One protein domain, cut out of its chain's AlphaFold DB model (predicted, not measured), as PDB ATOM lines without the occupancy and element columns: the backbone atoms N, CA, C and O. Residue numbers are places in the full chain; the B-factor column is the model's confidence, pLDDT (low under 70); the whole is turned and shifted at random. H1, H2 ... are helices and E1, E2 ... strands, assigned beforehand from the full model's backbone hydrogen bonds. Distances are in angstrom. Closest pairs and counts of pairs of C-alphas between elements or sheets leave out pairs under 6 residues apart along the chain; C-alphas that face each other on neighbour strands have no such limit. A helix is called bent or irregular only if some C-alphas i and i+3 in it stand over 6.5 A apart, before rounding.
ATOM      1  N   THR A  50     -48.782 -42.763 -23.703       82.56
ATOM      2  CA  THR A  50     -49.497 -42.315 -24.896       82.56
ATOM      3  C   THR A  50     -48.633 -42.522 -26.144       82.56
ATOM      4  O   THR A  50     -47.411 -42.627 -26.069       82.56
ATOM      5  N   PHE A  51     -49.265 -42.581 -27.317       86.38
ATOM      6  CA  PHE A  51     -48.557 -42.701 -28.599       86.38
ATOM      7  C   PHE A  51     -48.119 -41.358 -29.188       86.38
ATOM      8  O   PHE A  51     -47.299 -41.323 -30.103       86.38
ATOM      9  N   ASN A  52     -48.642 -40.247 -28.666       90.31
ATOM     10  CA  ASN A  52     -48.205 -38.910 -29.034       90.31
ATOM     11  C   ASN A  52     -47.292 -38.357 -27.928       90.31
ATOM     12  O   ASN A  52     -47.816 -37.818 -26.956       90.31
ATOM     13  N   PRO A  53     -45.955 -38.430 -28.079       91.88
ATOM     14  CA  PRO A  53     -45.008 -37.997 -27.052       91.88
ATOM     15  C   PRO A  53     -44.847 -36.469 -26.983       91.88
ATOM     16  O   PRO A  53     -43.897 -35.977 -26.376       91.88
ATOM     17  N   ALA A  54     -45.690 -35.693 -27.676       92.88
ATOM     18  CA  ALA A  54     -45.535 -34.246 -27.768       92.88
ATOM     19  C   ALA A  54     -45.588 -33.525 -26.403       92.88
ATOM     20  O   ALA A  54     -44.718 -32.679 -26.179       92.88
ATOM     21  N   PRO A  55     -46.525 -33.839 -25.482       92.12
ATOM     22  CA  PRO A  55     -46.556 -33.211 -24.162       92.12
ATOM     23  C   PRO A  55     -45.309 -33.516 -23.330       92.12
ATOM     24  O   PRO A  55     -44.724 -32.608 -22.734       92.12
ATOM     25  N   GLU A  56     -44.872 -34.777 -23.317       91.00
ATOM     26  CA  GLU A  56     -43.707 -35.229 -22.561       91.00
ATOM     27  C   GLU A  56     -42.413 -34.646 -23.136       91.00
ATOM     28  O   GLU A  56     -41.550 -34.204 -22.377       91.00
ATOM     29  N   ALA A  57     -42.288 -34.588 -24.464       92.25
ATOM     30  CA  ALA A  57     -41.150 -33.968 -25.135       92.25
ATOM     31  C   ALA A  57     -41.090 -32.455 -24.881       92.25
ATOM     32  O   ALA A  57     -40.001 -31.905 -24.704       92.25
ATOM     33  N   LEU A  58     -42.247 -31.781 -24.836       92.44
ATOM     34  CA  LEU A  58     -42.320 -30.356 -24.529       92.44
ATOM     35  C   LEU A  58     -41.846 -30.069 -23.099       92.44
ATOM     36  O   LEU A  58     -41.018 -29.181 -22.880       92.44
ATOM     37  N   ASP A  59     -42.353 -30.839 -22.139       91.31
ATOM     38  CA  ASP A  59     -41.992 -30.703 -20.732       91.31
ATOM     39  C   ASP A  59     -40.518 -31.032 -20.491       91.31
ATOM     40  O   ASP A  59     -39.836 -30.302 -19.772       91.31
ATOM     41  N   GLU A  60     -39.994 -32.083 -21.124       90.44
ATOM     42  CA  GLU A  60     -38.573 -32.423 -21.033       90.44
ATOM     43  C   GLU A  60     -37.696 -31.280 -21.569       90.44
ATOM     44  O   GLU A  60     -36.745 -30.868 -20.906       90.44
ATOM     45  N   ALA A  61     -38.046 -30.705 -22.723       90.62
ATOM     46  CA  ALA A  61     -37.273 -29.619 -23.320       90.62
ATOM     47  C   ALA A  61     -37.266 -28.349 -22.452       90.62
ATOM     48  O   ALA A  61     -36.208 -27.753 -22.254       90.62
ATOM     49  N   LEU A  62     -38.426 -27.936 -21.931       90.12
ATOM     50  CA  LEU A  62     -38.570 -26.671 -21.200       90.12
ATOM     51  C   LEU A  62     -38.165 -26.750 -19.732       90.12
ATOM     52  O   LEU A  62     -37.687 -25.764 -19.179       90.12
ATOM     53  N   ILE A  63     -38.398 -27.886 -19.079       87.31
ATOM     54  CA  ILE A  63     -38.161 -28.034 -17.639       87.31
ATOM     55  C   ILE A  63     -36.788 -28.656 -17.404       87.31
ATOM     56  O   ILE A  63     -36.029 -28.183 -16.555       87.31
ATOM     57  N   ASN A  64     -36.458 -29.704 -18.164       86.94
ATOM     58  CA  ASN A  64     -35.345 -30.588 -17.833       86.94
ATOM     59  C   ASN A  64     -34.094 -30.332 -18.661       86.94
ATOM     60  O   ASN A  64     -33.012 -30.539 -18.125       86.94
ATOM     61  N   GLU A  65     -34.181 -29.844 -19.898       87.94
ATOM     62  CA  GLU A  65     -32.999 -29.663 -20.758       87.94
ATOM     63  C   GLU A  65     -32.610 -28.183 -20.937       87.94
ATOM     64  O   GLU A  65     -31.474 -27.795 -20.648       87.94
ATOM     65  N   TRP A  66     -33.555 -27.305 -21.281       88.69
ATOM     66  CA  TRP A  66     -33.285 -25.883 -21.533       88.69
ATOM     67  C   TRP A  66     -34.259 -24.963 -20.776       88.69
ATOM     68  O   TRP A  66     -35.158 -24.377 -21.383       88.69
ATOM     69  N   PRO A  67     -34.072 -24.758 -19.457       87.00
ATOM     70  CA  PRO A  67     -34.966 -23.941 -18.657       87.00
ATOM     71  C   PRO A  67     -34.810 -22.477 -19.048       87.00
ATOM     72  O   PRO A  67     -33.695 -21.972 -19.179       87.00
ATOM     73  N   GLY A  68     -35.940 -21.797 -19.237       84.94
ATOM     74  CA  GLY A  68     -35.967 -20.388 -19.628       84.94
ATOM     75  C   GLY A  68     -35.598 -20.126 -21.091       84.94
ATOM     76  O   GLY A  68     -35.522 -18.969 -21.492       84.94
ATOM     77  N   ARG A  69     -35.381 -21.167 -21.907       88.94
ATOM     78  CA  ARG A  69     -35.183 -21.011 -23.349       88.94
ATOM     79  C   ARG A  69     -36.512 -21.148 -24.080       88.94
ATOM     80  O   ARG A  69     -37.183 -22.168 -23.974       88.94
ATOM     81  N   GLU A  70     -36.850 -20.144 -24.882       89.44
ATOM     82  CA  GLU A  70     -38.042 -20.191 -25.725       89.44
ATOM     83  C   GLU A  70     -37.928 -21.245 -26.836       89.44
ATOM     84  O   GLU A  70     -36.866 -21.455 -27.437       89.44
ATOM     85  N   ILE A  71     -39.061 -21.871 -27.157       91.69
ATOM     86  CA  ILE A  71     -39.165 -22.811 -28.271       91.69
ATOM     87  C   ILE A  71     -39.419 -22.042 -29.557       91.69
ATOM     88  O   ILE A  71     -40.478 -21.446 -29.754       91.69
ATOM     89  N   GLY A  72     -38.441 -22.102 -30.461       90.38
ATOM     90  CA  GLY A  72     -38.550 -21.482 -31.777       90.38
ATOM     91  C   GLY A  72     -39.465 -22.245 -32.739       90.38
ATOM     92  O   GLY A  72     -40.211 -21.623 -33.492       90.38
ATOM     93  N   VAL A  73     -39.408 -23.581 -32.734       94.12
ATOM     94  CA  VAL A  73     -40.240 -24.462 -33.573       94.12
ATOM     95  C   VAL A  73     -40.473 -25.782 -32.841       94.12
ATOM     96  O   VAL A  73     -39.519 -26.388 -32.357       94.12
ATOM     97  N   PHE A  74     -41.719 -26.244 -32.818       95.06
ATOM     98  CA  PHE A  74     -42.134 -27.563 -32.363       95.06
ATOM     99  C   PHE A  74     -42.933 -28.236 -33.480       95.06
ATOM    100  O   PHE A  74     -43.930 -27.687 -33.941       95.06
ATOM    101  N   VAL A  75     -42.507 -29.419 -33.924       95.38
ATOM    102  CA  VAL A  75     -43.203 -30.173 -34.976       95.38
ATOM    103  C   VAL A  75     -43.627 -31.521 -34.418       95.38
ATOM    104  O   VAL A  75     -42.785 -32.323 -34.021       95.38
ATOM    105  N   SER A  76     -44.931 -31.769 -34.408       94.56
ATOM    106  CA  SER A  76     -45.524 -33.062 -34.087       94.56
ATOM    107  C   SER A  76     -45.971 -33.735 -35.383       94.56
ATOM    108  O   SER A  76     -46.776 -33.176 -36.131       94.56
ATOM    109  N   VAL A  77     -45.448 -34.930 -35.656       93.31
ATOM    110  CA  VAL A  77     -45.770 -35.707 -36.861       93.31
ATOM    111  C   VAL A  77     -46.575 -36.935 -36.457       93.31
ATOM    112  O   VAL A  77     -46.121 -37.735 -35.642       93.31
ATOM    113  N   GLY A  78     -47.781 -37.059 -37.003       89.38
ATOM    114  CA  GLY A  78     -48.655 -38.213 -36.837       89.38
ATOM    115  C   GLY A  78     -48.527 -39.205 -37.993       89.38
ATOM    116  O   GLY A  78     -48.083 -38.862 -39.090       89.38
ATOM    117  N   THR A  79     -48.934 -40.446 -37.745       84.69
ATOM    118  CA  THR A  79     -48.858 -41.558 -38.705       84.69
ATOM    119  C   THR A  79     -50.177 -41.823 -39.436       84.69
ATOM    120  O   THR A  79     -50.334 -42.870 -40.059       84.69
ATOM    121  N   GLY A  80     -51.139 -40.907 -39.360       80.44
ATOM    122  CA  GLY A  80     -52.479 -41.062 -39.917       80.44
ATOM    123  C   GLY A  80     -53.587 -40.870 -38.889       80.44
ATOM    124  O   GLY A  80     -53.354 -40.945 -37.682       80.44
ATOM    125  N   ARG A  81     -54.810 -40.662 -39.377       73.81
ATOM    126  CA  ARG A  81     -56.047 -40.816 -38.605       73.81
ATOM    127  C   ARG A  81     -56.848 -41.995 -39.154       73.81
ATOM    128  O   ARG A  81     -56.678 -42.401 -40.303       73.81
ATOM    129  N   ARG A  82     -57.742 -42.537 -38.329       66.75
ATOM    130  CA  ARG A  82     -58.760 -43.486 -38.785       66.75
ATOM    131  C   ARG A  82     -59.947 -42.700 -39.366       66.75
ATOM    132  O   ARG A  82     -60.452 -41.801 -38.688       66.75
ATOM    133  N   PRO A  83     -60.441 -43.018 -40.576       62.44
ATOM    134  CA  PRO A  83     -61.657 -42.404 -41.097       62.44
ATOM    135  C   PRO A  83     -62.866 -42.756 -40.222       62.44
ATOM    136  O   PRO A  83     -63.089 -43.931 -39.912       62.44
ATOM    137  N   ARG A  84     -63.685 -41.749 -39.882       58.66
ATOM    138  CA  ARG A  84     -64.895 -41.898 -39.043       58.66
ATOM    139  C   ARG A  84     -65.932 -42.886 -39.608       58.66
ATOM    140  O   ARG A  84     -66.795 -43.332 -38.870       58.66
ATOM    141  N   SER A  85     -65.855 -43.232 -40.895       52.31
ATOM    142  CA  SER A  85     -66.793 -44.118 -41.603       52.31
ATOM    143  C   SER A  85     -66.353 -45.589 -41.696       52.31
ATOM    144  O   SER A  85     -67.053 -46.403 -42.295       52.31
ATOM    145  N   SER A  86     -65.207 -45.964 -41.123       52.88
ATOM    146  CA  SER A  86     -64.640 -47.318 -41.242       52.88
ATOM    147  C   SER A  86     -65.187 -48.303 -40.196       52.88
ATOM    148  O   SER A  86     -64.431 -48.957 -39.475       52.88
ATOM    149  N   ASP A  87     -66.511 -48.437 -40.122       48.97
ATOM    150  CA  ASP A  87     -67.174 -49.382 -39.207       48.97
ATOM    151  C   ASP A  87     -67.204 -50.828 -39.753       48.97
ATOM    152  O   ASP A  87     -67.421 -51.782 -39.012       48.97
ATOM    153  N   TYR A  94     -55.987 -59.026 -37.411       50.50
ATOM    154  CA  TYR A  94     -55.637 -59.706 -36.147       50.50
ATOM    155  C   TYR A  94     -56.518 -60.907 -35.760       50.50
ATOM    156  O   TYR A  94     -56.350 -61.453 -34.671       50.50
ATOM    157  N   GLU A  95     -57.419 -61.384 -36.623       47.44
ATOM    158  CA  GLU A  95     -58.362 -62.479 -36.297       47.44
ATOM    159  C   GLU A  95     -57.694 -63.873 -36.142       47.44
ATOM    160  O   GLU A  95     -58.369 -64.887 -36.007       47.44
ATOM    161  N   GLY A  96     -56.359 -63.951 -36.132       50.31
ATOM    162  CA  GLY A  96     -55.609 -65.208 -36.041       50.31
ATOM    163  C   GLY A  96     -55.353 -65.748 -34.628       50.31
ATOM    164  O   GLY A  96     -54.871 -66.872 -34.504       50.31
ATOM    165  N   LEU A  97     -55.632 -64.994 -33.557       43.81
ATOM    166  CA  LEU A  97     -55.252 -65.397 -32.196       43.81
ATOM    167  C   LEU A  97     -56.338 -65.015 -31.171       43.81
ATOM    168  O   LEU A  97     -56.392 -63.891 -30.694       43.81
ATOM    169  N   LEU A  98     -57.232 -65.975 -30.900       46.94
ATOM    170  CA  LEU A  98     -58.084 -66.179 -29.711       46.94
ATOM    171  C   LEU A  98     -58.391 -64.971 -28.791       46.94
ATOM    172  O   LEU A  98     -57.526 -64.533 -28.047       46.94
ATOM    173  N   GLY A  99     -59.671 -64.571 -28.730       52.25
ATOM    174  CA  GLY A  99     -60.452 -64.175 -27.531       52.25
ATOM    175  C   GLY A  99     -59.905 -63.142 -26.526       52.25
ATOM    176  O   GLY A  99     -60.556 -62.125 -26.295       52.25
ATOM    177  N   ASP A 100     -58.734 -63.380 -25.938       55.31
ATOM    178  CA  ASP A 100     -58.121 -62.577 -24.865       55.31
ATOM    179  C   ASP A 100     -57.490 -61.262 -25.366       55.31
ATOM    180  O   ASP A 100     -57.151 -60.372 -24.587       55.31
ATOM    181  N   PHE A 101     -57.371 -61.090 -26.685       61.22
ATOM    182  CA  PHE A 101     -56.785 -59.898 -27.306       61.22
ATOM    183  C   PHE A 101     -57.787 -58.766 -27.574       61.22
ATOM    184  O   PHE A 101     -57.397 -57.692 -28.038       61.22
ATOM    185  N   ALA A 102     -59.071 -58.956 -27.255       64.12
ATOM    186  CA  ALA A 102     -60.103 -57.942 -27.480       64.12
ATOM    187  C   ALA A 102     -59.865 -56.661 -26.658       64.12
ATOM    188  O   ALA A 102     -60.013 -55.556 -27.183       64.12
ATOM    189  N   ASP A 103     -59.443 -56.786 -25.397       69.25
ATOM    190  CA  ASP A 103     -59.165 -55.629 -24.537       69.25
ATOM    191  C   ASP A 103     -57.859 -54.924 -24.905       69.25
ATOM    192  O   ASP A 103     -57.802 -53.693 -24.916       69.25
ATOM    193  N   ALA A 104     -56.828 -55.678 -25.292       68.62
ATOM    194  CA  ALA A 104     -55.589 -55.116 -25.824       68.62
ATOM    195  C   ALA A 104     -55.833 -54.369 -27.152       68.62
ATOM    196  O   ALA A 104     -55.320 -53.268 -27.348       68.62
ATOM    197  N   ARG A 105     -56.711 -54.893 -28.020       69.12
ATOM    198  CA  ARG A 105     -57.164 -54.224 -29.251       69.12
ATOM    199  C   ARG A 105     -57.918 -52.926 -28.960       69.12
ATOM    200  O   ARG A 105     -57.626 -51.912 -29.588       69.12
ATOM    201  N   ARG A 106     -58.858 -52.925 -28.005       73.75
ATOM    202  CA  ARG A 106     -59.576 -51.700 -27.595       73.75
ATOM    203  C   ARG A 106     -58.615 -50.635 -27.076       73.75
ATOM    204  O   ARG A 106     -58.721 -49.483 -27.478       73.75
ATOM    205  N   ARG A 107     -57.656 -51.023 -26.229       76.81
ATOM    206  CA  ARG A 107     -56.626 -50.113 -25.702       76.81
ATOM    207  C   ARG A 107     -55.753 -49.538 -26.811       76.81
ATOM    208  O   ARG A 107     -55.461 -48.350 -26.783       76.81
ATOM    209  N   LEU A 108     -55.369 -50.358 -27.789       76.56
ATOM    210  CA  LEU A 108     -54.588 -49.902 -28.933       76.56
ATOM    211  C   LEU A 108     -55.349 -48.857 -29.758       76.56
ATOM    212  O   LEU A 108     -54.822 -47.781 -30.020       76.56
ATOM    213  N   ILE A 109     -56.596 -49.153 -30.124       76.81
ATOM    214  CA  ILE A 109     -57.435 -48.225 -30.895       76.81
ATOM    215  C   ILE A 109     -57.624 -46.914 -30.124       76.81
ATOM    216  O   ILE A 109     -57.362 -45.850 -30.675       76.81
ATOM    217  N   ALA A 110     -57.962 -46.994 -28.834       80.06
ATOM    218  CA  ALA A 110     -58.137 -45.819 -27.984       80.06
ATOM    219  C   ALA A 110     -56.870 -44.947 -27.907       80.06
ATOM    220  O   ALA A 110     -56.962 -43.725 -27.879       80.06
ATOM    221  N   LYS A 111     -55.676 -45.548 -27.912       80.69
ATOM    222  CA  LYS A 111     -54.408 -44.799 -27.932       80.69
ATOM    223  C   LYS A 111     -54.111 -44.137 -29.272       80.69
ATOM    224  O   LYS A 111     -53.549 -43.042 -29.289       80.69
ATOM    225  N   ILE A 112     -54.457 -44.794 -30.379       79.81
ATOM    226  CA  ILE A 112     -54.318 -44.217 -31.721       79.81
ATOM    227  C   ILE A 112     -55.253 -43.011 -31.854       79.81
ATOM    228  O   ILE A 112     -54.815 -41.945 -32.274       79.81
ATOM    229  N   GLU A 113     -56.513 -43.154 -31.444       80.81
ATOM    230  CA  GLU A 113     -57.498 -42.066 -31.474       80.81
ATOM    231  C   GLU A 113     -57.112 -40.929 -30.518       80.81
ATOM    232  O   GLU A 113     -57.097 -39.764 -30.918       80.81
ATOM    233  N   GLY A 114     -56.648 -41.270 -29.312       84.12
ATOM    234  CA  GLY A 114     -56.192 -40.304 -28.314       84.12
ATOM    235  C   GLY A 114     -54.991 -39.457 -28.747       84.12
ATOM    236  O   GLY A 114     -54.703 -38.442 -28.119       84.12
ATOM    237  N   CYS A 115     -54.288 -39.802 -29.833       86.00
ATOM    238  CA  CYS A 115     -53.222 -38.953 -30.370       86.00
ATOM    239  C   CYS A 115     -53.726 -37.577 -30.823       86.00
ATOM    240  O   CYS A 115     -52.967 -36.606 -30.741       86.00
ATOM    241  N   GLU A 116     -54.967 -37.503 -31.313       87.50
ATOM    242  CA  GLU A 116     -55.588 -36.248 -31.739       87.50
ATOM    243  C   GLU A 116     -56.159 -35.466 -30.567       87.50
ATOM    244  O   GLU A 116     -55.926 -34.264 -30.490       87.50
ATOM    245  N   ASP A 117     -56.758 -36.147 -29.591       89.50
ATOM    246  CA  ASP A 117     -57.191 -35.512 -28.343       89.50
ATOM    247  C   ASP A 117     -56.001 -34.861 -27.619       89.50
ATOM    248  O   ASP A 117     -56.078 -33.730 -27.144       89.50
ATOM    249  N   ILE A 118     -54.839 -35.532 -27.609       91.00
ATOM    250  CA  ILE A 118     -53.590 -34.970 -27.075       91.00
ATOM    251  C   ILE A 118     -53.147 -33.744 -27.879       91.00
ATOM    252  O   ILE A 118     -52.627 -32.787 -27.311       91.00
ATOM    253  N   HIS A 119     -53.325 -33.746 -29.201       91.00
ATOM    254  CA  HIS A 119     -53.004 -32.581 -30.018       91.00
ATOM    255  C   HIS A 119     -53.923 -31.390 -29.699       91.00
ATOM    256  O   HIS A 119     -53.426 -30.265 -29.609       91.00
ATOM    257  N   GLU A 120     -55.218 -31.622 -29.498       91.94
ATOM    258  CA  GLU A 120     -56.162 -30.584 -29.077       91.94
ATOM    259  C   GLU A 120     -55.798 -30.043 -27.688       91.94
ATOM    260  O   GLU A 120     -55.670 -28.830 -27.522       91.94
ATOM    261  N   TYR A 121     -55.500 -30.933 -26.736       92.44
ATOM    262  CA  TYR A 121     -54.996 -30.588 -25.404       92.44
ATOM    263  C   TYR A 121     -53.708 -29.749 -25.449       92.44
ATOM    264  O   TYR A 121     -53.537 -28.790 -24.690       92.44
ATOM    265  N   MET A 122     -52.790 -30.079 -26.363       92.12
ATOM    266  CA  MET A 122     -51.564 -29.305 -26.561       92.12
ATOM    267  C   MET A 122     -51.876 -27.856 -26.940       92.12
ATOM    268  O   MET A 122     -51.275 -26.942 -26.380       92.12
ATOM    269  N   LEU A 123     -52.816 -27.643 -27.865       90.88
ATOM    270  CA  LEU A 123     -53.204 -26.310 -28.324       90.88
ATOM    271  C   LEU A 123     -53.967 -25.516 -27.259       90.88
ATOM    272  O   LEU A 123     -53.710 -24.324 -27.098       90.88
ATOM    273  N   SER A 124     -54.904 -26.159 -26.560       90.31
ATOM    274  CA  SER A 124     -55.809 -25.486 -25.625       90.31
ATOM    275  C   SER A 124     -55.154 -25.164 -24.284       90.31
ATOM    276  O   SER A 124     -55.357 -24.076 -23.747       90.31
ATOM    277  N   GLU A 125     -54.367 -26.093 -23.739       90.44
ATOM    278  CA  GLU A 125     -53.912 -26.030 -22.350       90.44
ATOM    279  C   GLU A 125     -52.393 -26.063 -22.223       90.44
ATOM    280  O   GLU A 125     -51.815 -25.239 -21.508       90.44
ATOM    281  N   HIS A 126     -51.722 -26.994 -22.909       90.38
ATOM    282  CA  HIS A 126     -50.311 -27.269 -22.618       90.38
ATOM    283  C   HIS A 126     -49.367 -26.182 -23.144       90.38
ATOM    284  O   HIS A 126     -48.490 -25.729 -22.407       90.38
ATOM    285  N   LEU A 127     -49.559 -25.702 -24.378       90.81
ATOM    286  CA  LEU A 127     -48.734 -24.627 -24.947       90.81
ATOM    287  C   LEU A 127     -48.891 -23.300 -24.179       90.81
ATOM    288  O   LEU A 127     -47.859 -22.750 -23.774       90.81
ATOM    289  N   PRO A 128     -50.117 -22.807 -23.880       89.94
ATOM    290  CA  PRO A 128     -50.288 -21.583 -23.098       89.94
ATOM    291  C   PRO A 128     -49.707 -21.697 -21.688       89.94
ATOM    292  O   PRO A 128     -49.012 -20.791 -21.230       89.94
ATOM    293  N   LYS A 129     -49.915 -22.837 -21.014       89.25
ATOM    294  CA  LYS A 129     -49.380 -23.094 -19.668       89.25
ATOM    295  C   LYS A 129     -47.854 -23.052 -19.620       89.25
ATOM    296  O   LYS A 129     -47.274 -22.704 -18.593       89.25
ATOM    297  N   ARG A 130     -47.200 -23.424 -20.719       86.56
ATOM    298  CA  ARG A 130     -45.742 -23.412 -20.865       86.56
ATOM    299  C   ARG A 130     -45.195 -22.123 -21.485       86.56
ATOM    300  O   ARG A 130     -43.981 -22.005 -21.624       86.56
ATOM    301  N   GLY A 131     -46.055 -21.163 -21.830       85.44
ATOM    302  CA  GLY A 131     -45.654 -19.900 -22.450       85.44
ATOM    303  C   GLY A 131     -45.136 -20.054 -23.882       85.44
ATOM    304  O   GLY A 131     -44.350 -19.232 -24.344       85.44
ATOM    305  N   VAL A 132     -45.539 -21.113 -24.589       87.69
ATOM    306  CA  VAL A 132     -45.141 -21.348 -25.981       87.69
ATOM    307  C   VAL A 132     -46.200 -20.770 -26.904       87.69
ATOM    308  O   VAL A 132     -47.384 -21.067 -26.768       87.69
ATOM    309  N   ASN A 133     -45.776 -19.958 -27.871       87.62
ATOM    310  CA  ASN A 133     -46.687 -19.414 -28.869       87.62
ATOM    311  C   ASN A 133     -47.232 -20.541 -29.763       87.62
ATOM    312  O   ASN A 133     -46.453 -21.312 -30.330       87.62
ATOM    313  N   THR A 134     -48.554 -20.592 -29.930       87.81
ATOM    314  CA  THR A 134     -49.262 -21.543 -30.797       87.81
ATOM    315  C   THR A 134     -48.717 -21.540 -32.224       87.81
ATOM    316  O   THR A 134     -48.599 -22.594 -32.836       87.81
ATOM    317  N   GLU A 135     -48.260 -20.388 -32.719       88.38
ATOM    318  CA  GLU A 135     -47.644 -20.250 -34.044       88.38
ATOM    319  C   GLU A 135     -46.363 -21.079 -34.215       88.38
ATOM    320  O   GLU A 135     -45.945 -21.378 -35.335       88.38
ATOM    321  N   ASN A 136     -45.666 -21.401 -33.122       91.56
ATOM    322  CA  ASN A 136     -44.439 -22.196 -33.158       91.56
ATOM    323  C   ASN A 136     -44.715 -23.698 -33.136       91.56
ATOM    324  O   ASN A 136     -43.780 -24.468 -33.354       91.56
ATOM    325  N   TYR A 137     -45.959 -24.109 -32.901       94.06
ATOM    326  CA  TYR A 137     -46.374 -25.499 -32.889       94.06
ATOM    327  C   TYR A 137     -47.021 -25.882 -34.224       94.06
ATOM    328  O   TYR A 137     -47.984 -25.267 -34.670       94.06
ATOM    329  N   TYR A 138     -46.509 -26.941 -34.843       94.50
ATOM    330  CA  TYR A 138     -47.005 -27.471 -36.107       94.50
ATOM    331  C   TYR A 138     -47.395 -28.937 -35.941       94.50
ATOM    332  O   TYR A 138     -46.592 -29.743 -35.466       94.50
ATOM    333  N   ARG A 139     -48.607 -29.298 -36.371       93.75
ATOM    334  CA  ARG A 139     -49.079 -30.687 -36.436       93.75
ATOM    335  C   ARG A 139     -49.216 -31.102 -37.893       93.75
ATOM    336  O   ARG A 139     -50.015 -30.533 -38.628       93.75
ATOM    337  N   LEU A 140     -48.459 -32.117 -38.289       92.88
ATOM    338  CA  LEU A 140     -48.596 -32.768 -39.587       92.88
ATOM    339  C   LEU A 140     -49.202 -34.143 -39.343       92.88
ATOM    340  O   LEU A 140     -48.550 -34.996 -38.745       92.88
ATOM    341  N   ASN A 141     -50.443 -34.357 -39.768       90.31
ATOM    342  CA  ASN A 141     -51.059 -35.674 -39.700       90.31
ATOM    343  C   ASN A 141     -51.914 -35.958 -40.937       90.31
ATOM    344  O   ASN A 141     -52.759 -35.152 -41.318       90.31
ATOM    345  N   VAL A 142     -51.686 -37.121 -41.542       86.69
ATOM    346  CA  VAL A 142     -52.353 -37.560 -42.771       86.69
ATOM    347  C   VAL A 142     -53.771 -38.052 -42.448       86.69
ATOM    348  O   VAL A 142     -54.009 -38.650 -41.402       86.69
ATOM    349  N   GLU A 143     -54.734 -37.830 -43.342       75.69
ATOM    350  CA  GLU A 143     -56.126 -38.280 -43.145       75.69
ATOM    351  C   GLU A 143     -56.299 -39.801 -43.221       75.69
ATOM    352  O   GLU A 143     -57.144 -40.352 -42.525       75.69
ATOM    353  N   ILE A 144     -55.493 -40.459 -44.058       69.75
ATOM    354  CA  ILE A 144     -55.492 -41.905 -44.295       69.75
ATOM    355  C   ILE A 144     -54.106 -42.428 -43.909       69.75
ATOM    356  O   ILE A 144     -53.118 -42.121 -44.578       69.75
ATOM    357  N   GLY A 145     -54.015 -43.206 -42.831       66.56
ATOM    358  CA  GLY A 145     -52.753 -43.824 -42.417       66.56
ATOM    359  C   GLY A 145     -52.945 -44.994 -41.457       66.56
ATOM    360  O   GLY A 145     -53.825 -45.832 -41.672       66.56
ATOM    361  N   VAL A 146     -52.101 -45.084 -40.425       61.31
ATOM    362  CA  VAL A 146     -52.133 -46.167 -39.429       61.31
ATOM    363  C   VAL A 146     -53.502 -46.171 -38.741       61.31
ATOM    364  O   VAL A 146     -53.838 -45.254 -37.997       61.31
ATOM    365  N   GLY A 147     -54.318 -47.180 -39.048       56.94
ATOM    366  CA  GLY A 147     -55.733 -47.249 -38.664       56.94
ATOM    367  C   GLY A 147     -56.645 -47.709 -39.803       56.94
ATOM    368  O   GLY A 147     -57.621 -48.410 -39.540       56.94
ATOM    369  N   GLU A 148     -56.295 -47.371 -41.048       62.44
ATOM    370  CA  GLU A 148     -56.872 -47.961 -42.267       62.44
ATOM    371  C   GLU A 148     -55.955 -49.045 -42.848       62.44
ATOM    372  O   GLU A 148     -56.431 -50.113 -43.225       62.44
ATOM    373  N   PHE A 149     -54.641 -48.796 -42.862       63.69
ATOM    374  CA  PHE A 149     -53.637 -49.812 -43.184       63.69
ATOM    375  C   PHE A 149     -53.274 -50.603 -41.926       63.69
ATOM    376  O   PHE A 149     -52.989 -50.013 -40.874       63.69
ATOM    377  N   GLY A 150     -53.257 -51.933 -42.030       65.00
ATOM    378  CA  GLY A 150     -52.729 -52.803 -40.982       65.00
ATOM    379  C   GLY A 150     -51.235 -52.554 -40.740       65.00
ATOM    380  O   GLY A 150     -50.474 -52.300 -41.674       65.00
ATOM    381  N   MET A 151     -50.780 -52.670 -39.485       66.00
ATOM    382  CA  MET A 151     -49.366 -52.452 -39.113       66.00
ATOM    383  C   MET A 151     -48.384 -53.401 -39.831       66.00
ATOM    384  O   MET A 151     -47.186 -53.142 -39.882       66.00
ATOM    385  N   ASN A 152     -48.886 -54.504 -40.386       68.19
ATOM    386  CA  ASN A 152     -48.149 -55.523 -41.128       68.19
ATOM    387  C   ASN A 152     -48.299 -55.412 -42.663       68.19
ATOM    388  O   ASN A 152     -47.767 -56.258 -43.382       68.19
ATOM    389  N   GLU A 153     -48.974 -54.387 -43.195       72.94
ATOM    390  CA  GLU A 153     -49.217 -54.202 -44.638       72.94
ATOM    391  C   GLU A 153     -48.039 -53.535 -45.371       72.94
ATOM    392  O   GLU A 153     -48.194 -52.587 -46.141       72.94
ATOM    393  N   TRP A 154     -46.828 -54.062 -45.182       72.69
ATOM    394  CA  TRP A 154     -45.608 -53.539 -45.816       72.69
ATOM    395  C   TRP A 154     -45.659 -53.560 -47.355       72.69
ATOM    396  O   TRP A 154     -44.976 -52.786 -48.018       72.69
ATOM    397  N   HIS A 155     -46.486 -54.412 -47.954       75.00
ATOM    398  CA  HIS A 155     -46.658 -54.475 -49.405       75.00
ATOM    399  C   HIS A 155     -47.441 -53.272 -49.973       75.00
ATOM    400  O   HIS A 155     -47.364 -53.012 -51.171       75.00
ATOM    401  N   ARG A 156     -48.144 -52.495 -49.131       76.00
ATOM    402  CA  ARG A 156     -48.919 -51.300 -49.524       76.00
ATOM    403  C   ARG A 156     -48.162 -49.985 -49.330       76.00
ATOM    404  O   ARG A 156     -48.752 -48.907 -49.358       76.00
ATOM    405  N   LEU A 157     -46.836 -50.041 -49.192       79.56
ATOM    406  CA  LEU A 157     -45.988 -48.846 -49.082       79.56
ATOM    407  C   LEU A 157     -46.177 -47.860 -50.248       79.56
ATOM    408  O   LEU A 157     -46.047 -46.651 -50.050       79.56
ATOM    409  N   GLY A 158     -46.521 -48.349 -51.446       83.69
ATOM    410  CA  GLY A 158     -46.851 -47.501 -52.596       83.69
ATOM    411  C   GLY A 158     -48.075 -46.607 -52.358       83.69
ATOM    412  O   GLY A 158     -48.030 -45.410 -52.656       83.69
ATOM    413  N   ASP A 159     -49.129 -47.155 -51.747       81.75
ATOM    414  CA  ASP A 159     -50.354 -46.423 -51.406       81.75
ATOM    415  C   ASP A 159     -50.070 -45.372 -50.328       81.75
ATOM    416  O   ASP A 159     -50.448 -44.209 -50.475       81.75
ATOM    417  N   ILE A 160     -49.330 -45.758 -49.280       82.94
ATOM    418  CA  ILE A 160     -48.942 -44.870 -48.170       82.94
ATOM    419  C   ILE A 160     -48.089 -43.702 -48.687       82.94
ATOM    420  O   ILE A 160     -48.328 -42.541 -48.343       82.94
ATOM    421  N   SER A 161     -47.115 -43.991 -49.553       85.62
ATOM    422  CA  SER A 161     -46.258 -42.980 -50.184       85.62
ATOM    423  C   SER A 161     -47.073 -42.007 -51.039       85.62
ATOM    424  O   SER A 161     -46.913 -40.787 -50.939       85.62
ATOM    425  N   THR A 162     -48.007 -42.531 -51.835       87.75
ATOM    426  CA  THR A 162     -48.882 -41.717 -52.688       87.75
ATOM    427  C   THR A 162     -49.831 -40.849 -51.860       87.75
ATOM    428  O   THR A 162     -49.973 -39.656 -52.142       87.75
ATOM    429  N   GLY A 163     -50.432 -41.408 -50.804       86.88
ATOM    430  CA  GLY A 163     -51.295 -40.686 -49.868       86.88
ATOM    431  C   GLY A 163     -50.554 -39.559 -49.151       86.88
ATOM    432  O   GLY A 163     -51.025 -38.421 -49.136       86.88
ATOM    433  N   THR A 164     -49.342 -39.836 -48.666       88.75
ATOM    434  CA  THR A 164     -48.482 -38.836 -48.015       88.75
ATOM    435  C   THR A 164     -48.081 -37.728 -48.987       88.75
ATOM    436  O   THR A 164     -48.165 -36.551 -48.647       88.75
ATOM    437  N   ARG A 165     -47.707 -38.065 -50.231       89.81
ATOM    438  CA  ARG A 165     -47.373 -37.063 -51.256       89.81
ATOM    439  C   ARG A 165     -48.557 -36.151 -51.565       89.81
ATOM    440  O   ARG A 165     -48.373 -34.943 -51.677       89.81
ATOM    441  N   ARG A 166     -49.762 -36.715 -51.687       90.81
ATOM    442  CA  ARG A 166     -50.987 -35.938 -51.915       90.81
ATOM    443  C   ARG A 166     -51.304 -35.034 -50.726       90.81
ATOM    444  O   ARG A 166     -51.649 -33.880 -50.945       90.81
ATOM    445  N   TYR A 167     -51.157 -35.535 -49.500       90.94
ATOM    446  CA  TYR A 167     -51.317 -34.746 -48.279       90.94
ATOM    447  C   TYR A 167     -50.342 -33.565 -48.247       90.94
ATOM    448  O   TYR A 167     -50.759 -32.424 -48.098       90.94
ATOM    449  N   MET A 168     -49.056 -33.818 -48.500       91.44
ATOM    450  CA  MET A 168     -48.047 -32.761 -48.535       91.44
ATOM    451  C   MET A 168     -48.279 -31.753 -49.663       91.44
ATOM    452  O   MET A 168     -47.829 -30.627 -49.532       91.44
ATOM    453  N   ALA A 169     -48.937 -32.121 -50.765       92.62
ATOM    454  CA  ALA A 169     -49.196 -31.223 -51.894       92.62
ATOM    455  C   ALA A 169     -50.340 -30.222 -51.654       92.62
ATOM    456  O   ALA A 169     -50.530 -29.314 -52.460       92.62
ATOM    457  N   ARG A 170     -51.113 -30.382 -50.576       94.25
ATOM    458  CA  ARG A 170     -52.198 -29.466 -50.217       94.25
ATOM    459  C   ARG A 170     -51.657 -28.105 -49.789       94.25
ATOM    460  O   ARG A 170     -50.574 -27.998 -49.220       94.25
ATOM    461  N   GLU A 171     -52.434 -27.061 -50.051       94.62
ATOM    462  CA  GLU A 171     -52.000 -25.677 -49.847       94.62
ATOM    463  C   GLU A 171     -51.739 -25.343 -48.370       94.62
ATOM    464  O   GLU A 171     -50.712 -24.742 -48.051       94.62
ATOM    465  N   ALA A 172     -52.609 -25.786 -47.457       92.56
ATOM    466  CA  ALA A 172     -52.446 -25.536 -46.024       92.56
ATOM    467  C   ALA A 172     -51.172 -26.204 -45.473       92.56
ATOM    468  O   ALA A 172     -50.388 -25.587 -44.749       92.56
ATOM    469  N   GLU A 173     -50.925 -27.450 -45.863       93.62
ATOM    470  CA  GLU A 173     -49.757 -28.236 -45.492       93.62
ATOM    471  C   GLU A 173     -48.477 -27.655 -46.099       93.62
ATOM    472  O   GLU A 173     -47.471 -27.530 -45.399       93.62
ATOM    473  N   GLN A 174     -48.512 -27.217 -47.360       94.88
ATOM    474  CA  GLN A 174     -47.407 -26.489 -47.988       94.88
ATOM    475  C   GLN A 174     -47.080 -25.200 -47.233       94.88
ATOM    476  O   GLN A 174     -45.910 -24.936 -46.950       94.88
ATOM    477  N   HIS A 175     -48.094 -24.427 -46.840       95.06
ATOM    478  CA  HIS A 175     -47.901 -23.214 -46.053       95.06
ATOM    479  C   HIS A 175     -47.261 -23.518 -44.686       95.06
ATOM    480  O   HIS A 175     -46.301 -22.854 -44.284       95.06
ATOM    481  N   MET A 176     -47.707 -24.578 -43.999       93.94
ATOM    482  CA  MET A 176     -47.073 -25.039 -42.757       93.94
ATOM    483  C   MET A 176     -45.610 -25.446 -42.974       93.94
ATOM    484  O   MET A 176     -44.736 -25.000 -42.231       93.94
ATOM    485  N   ILE A 177     -45.314 -26.241 -44.006       94.94
ATOM    486  CA  ILE A 177     -43.951 -26.693 -44.330       94.94
ATOM    487  C   ILE A 177     -43.034 -25.502 -44.631       94.94
ATOM    488  O   ILE A 177     -41.894 -25.462 -44.156       94.94
ATOM    489  N   GLN A 178     -43.518 -24.507 -45.377       95.56
ATOM    490  CA  GLN A 178     -42.777 -23.274 -45.643       95.56
ATOM    491  C   GLN A 178     -42.537 -22.469 -44.359       95.56
ATOM    492  O   GLN A 178     -41.424 -21.972 -44.144       95.56
ATOM    493  N   GLY A 179     -43.533 -22.390 -43.472       94.88
ATOM    494  CA  GLY A 179     -43.417 -21.765 -42.153       94.88
ATOM    495  C   GLY A 179     -42.349 -22.431 -41.281       94.88
ATOM    496  O   GLY A 179     -41.431 -21.755 -40.804       94.88
ATOM    497  N   ILE A 180     -42.406 -23.760 -41.157       95.50
ATOM    498  CA  ILE A 180     -41.417 -24.583 -40.442       95.50
ATOM    499  C   ILE A 180     -40.020 -24.337 -41.017       95.50
ATOM    500  O   ILE A 180     -39.096 -23.975 -40.285       95.50
ATOM    501  N   SER A 181     -39.868 -24.469 -42.337       95.81
ATOM    502  CA  SER A 181     -38.583 -24.324 -43.032       95.81
ATOM    503  C   SER A 181     -37.985 -22.932 -42.832       95.81
ATOM    504  O   SER A 181     -36.795 -22.791 -42.546       95.81
ATOM    505  N   THR A 182     -38.814 -21.889 -42.910       95.81
ATOM    506  CA  THR A 182     -38.385 -20.501 -42.713       95.81
ATOM    507  C   THR A 182     -37.911 -20.259 -41.283       95.81
ATOM    508  O   THR A 182     -36.860 -19.641 -41.080       95.81
ATOM    509  N   LYS A 183     -38.648 -20.747 -40.278       94.88
ATOM    510  CA  LYS A 183     -38.256 -20.607 -38.869       94.88
ATOM    511  C   LYS A 183     -36.976 -21.388 -38.565       94.88
ATOM    512  O   LYS A 183     -36.051 -20.816 -37.987       94.88
ATOM    513  N   LEU A 184     -36.863 -22.633 -39.033       95.44
ATOM    514  CA  LEU A 184     -35.646 -23.437 -38.883       95.44
ATOM    515  C   LEU A 184     -34.434 -22.771 -39.546       95.44
ATOM    516  O   LEU A 184     -33.380 -22.658 -38.922       95.44
ATOM    517  N   ALA A 185     -34.587 -22.239 -40.761       95.62
ATOM    518  CA  ALA A 185     -33.515 -21.529 -41.454       95.62
ATOM    519  C   ALA A 185     -33.075 -20.260 -40.704       95.62
ATOM    520  O   ALA A 185     -31.879 -19.964 -40.625       95.62
ATOM    521  N   LYS A 186     -34.020 -19.504 -40.125       94.88
ATOM    522  CA  LYS A 186     -33.710 -18.339 -39.278       94.88
ATOM    523  C   LYS A 186     -32.919 -18.750 -38.034       94.88
ATOM    524  O   LYS A 186     -31.901 -18.123 -37.744       94.88
ATOM    525  N   ILE A 187     -33.331 -19.822 -37.353       93.38
ATOM    526  CA  ILE A 187     -32.643 -20.358 -36.167       93.38
ATOM    527  C   ILE A 187     -31.233 -20.836 -36.529       93.38
ATOM    528  O   ILE A 187     -30.273 -20.483 -35.848       93.38
ATOM    529  N   GLN A 188     -31.077 -21.572 -37.632       94.75
ATOM    530  CA  GLN A 188     -29.777 -22.058 -38.094       94.75
ATOM    531  C   GLN A 188     -28.822 -20.904 -38.428       94.75
ATOM    532  O   GLN A 188     -27.668 -20.906 -38.001       94.75
ATOM    533  N   LYS A 189     -29.304 -19.878 -39.144       94.19
ATOM    534  CA  LYS A 189     -28.515 -18.673 -39.446       94.19
ATOM    535  C   LYS A 189     -28.145 -17.906 -38.176       94.19
ATOM    536  O   LYS A 189     -27.021 -17.420 -38.071       94.19
ATOM    537  N   ALA A 190     -29.061 -17.791 -37.214       91.88
ATOM    538  CA  ALA A 190     -28.788 -17.152 -35.931       91.88
ATOM    539  C   ALA A 190     -27.714 -17.910 -35.138       91.88
ATOM    540  O   ALA A 190     -26.752 -17.287 -34.692       91.88
ATOM    541  N   LYS A 191     -27.821 -19.242 -35.055       92.44
ATOM    542  CA  LYS A 191     -26.820 -20.111 -34.423       92.44
ATOM    543  C   LYS A 191     -25.443 -19.948 -35.067       92.44
ATOM    544  O   LYS A 191     -24.481 -19.679 -34.360       92.44
ATOM    545  N   ALA A 192     -25.358 -19.996 -36.397       91.94
ATOM    546  CA  ALA A 192     -24.090 -19.834 -37.111       91.94
ATOM    547  C   ALA A 192     -23.438 -18.456 -36.880       91.94
ATOM    548  O   ALA A 192     -22.214 -18.347 -36.834       91.94
ATOM    549  N   ARG A 193     -24.238 -17.387 -36.735       91.00
ATOM    550  CA  ARG A 193     -23.717 -16.059 -36.357       91.00
ATOM    551  C   ARG A 193     -23.177 -16.054 -34.932       91.00
ATOM    552  O   ARG A 193     -22.103 -15.511 -34.709       91.00
ATOM    553  N   TRP A 194     -23.910 -16.654 -33.998       89.50
ATOM    554  CA  TRP A 194     -23.510 -16.722 -32.596       89.50
ATOM    555  C   TRP A 194     -22.227 -17.542 -32.404       89.50
ATOM    556  O   TRP A 194     -21.308 -17.080 -31.741       89.50
ATOM    557  N   GLU A 195     -22.107 -18.691 -33.074       91.19
ATOM    558  CA  GLU A 195     -20.891 -19.517 -33.055       91.19
ATOM    559  C   GLU A 195     -19.684 -18.780 -33.650       91.19
ATOM    560  O   GLU A 195     -18.595 -18.815 -33.084       91.19
ATOM    561  N   ARG A 196     -19.861 -18.044 -34.757       86.56
ATOM    562  CA  ARG A 196     -18.780 -17.219 -35.324       86.56
ATOM    563  C   ARG A 196     -18.355 -16.077 -34.407       86.56
ATOM    564  O   ARG A 196     -17.162 -15.810 -34.307       86.56
ATOM    565  N   ALA A 197     -19.316 -15.423 -33.755       87.31
ATOM    566  CA  ALA A 197     -19.035 -14.372 -32.785       87.31
ATOM    567  C   ALA A 197     -18.289 -14.925 -31.561       87.31
ATOM    568  O   ALA A 197     -17.341 -14.296 -31.103       87.31
ATOM    569  N   ALA A 198     -18.652 -16.123 -31.086       86.50
ATOM    570  CA  ALA A 198     -17.948 -16.808 -30.001       86.50
ATOM    571  C   ALA A 198     -16.491 -17.149 -30.367       86.50
ATOM    572  O   ALA A 198     -15.612 -17.076 -29.518       86.50
ATOM    573  N   LEU A 199     -16.224 -17.448 -31.643       87.38
ATOM    574  CA  LEU A 199     -14.877 -17.684 -32.178       87.38
ATOM    575  C   LEU A 199     -14.124 -16.393 -32.561       87.38
ATOM    576  O   LEU A 199     -13.032 -16.467 -33.117       87.38
ATOM    577  N   GLY A 200     -14.702 -15.211 -32.312       77.25
ATOM    578  CA  GLY A 200     -14.067 -13.920 -32.593       77.25
ATOM    579  C   GLY A 200     -13.871 -13.605 -34.080       77.25
ATOM    580  O   GLY A 200     -13.096 -12.711 -34.411       77.25
TER     581      GLY A 200
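This is residues 50 to 87 and 94 to 200 of the 368 residues of the protein "Patatin-like serine hydrolase" of Ophiocordyceps sinensis (strain Co18 / CGMCC 3.14243) (UniProt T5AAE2). A short ribbon of two parallel strands, E1 and E2, runs through the middle of a loose, elongated model, with H1 and the long, kinked H2 on one side of it and H3 and H4 on the opposite side, where H3 and H4 make a corner at their tight link. Residues 95 to 101, of which 99 to 101 belong to H2, and residues 188 to 200, of which 188 to 198 belong to H4, stick out and lengthen the rod. The printed part has 145 residues with four named helices and two named strands, in the order H1, E1, H2, E2, H3, H4, and its class is mostly helix. It is loose, with a radius of gyration of the C-alphas of 19.1 A and spans of 67 by 33 by 28 A.

H1, residues 54 to 65, touches H2, residues 99 to 129, with residues 54 to 55 alone, meeting residues 118 to 126. The closest C-alphas are those of Pro 55 and Met 122, 6.8 A apart, and the two run the same way at a steep tilt of 55 degrees. H2 has a kink of 52 degrees near residue 122. E1, residues 74 to 77, and E2, residues 137 to 140, are parallel neighbours at 16 degrees; N 76 and O 138 are 2.8 A apart and N 140 and O 76 are 2.9 A apart, both within hydrogen-bond range. The closest C-alphas of H1 and E1 are those of Ala 54 and Ser 76, 6.4 A apart, and those of H2 and E2 are His 119 and Arg 139, 7.8 A apart. H3, residues 154 to 168, and H4, residues 171 to 198, are close but not clearly touching and about perpendicular at 84 degrees, with the C-alphas of Met 168 and Gln 174 closest at 6.3 A. The closest C-alphas of E2 and H4 are those of Tyr 138 and Met 176, 7.1 A apart. H2 is apart from H3 and from H4. In H4 every O i to N i+4 pair is within hydrogen-bond range; in H1 7 of 8 are, in H2 20 of 27 and in H3 9 of 11.

H1 begins at C-alpha 54, (-45.535, -34.246, -27.768), and is 15.1 A long. E1 measures 10.0 A and E2 10.1 A. H2 is 43.3 A long and irregular, with C-alphas 124 and 127 7.2 A apart. H3, 21.1 A, is irregular too, with C-alphas 155 and 158 7.7 A apart. H4, 40.4 A, ends at C-alpha 198, (-17.948, -16.808, -30.001).

The two C-alphas farthest apart are those of Gly 99 and Gly 200, at 68.6 A. Residues 88 to 93 are cut out, and C-alphas 87 and 94 are 15.8 A apart across the cut. The link from E2 to H3 is long, 13 residues. Confidence is low, with pLDDT under 70, at residues 82 to 87, 94 to 105 and 144 to 152; the mean of the printed part is 83.2.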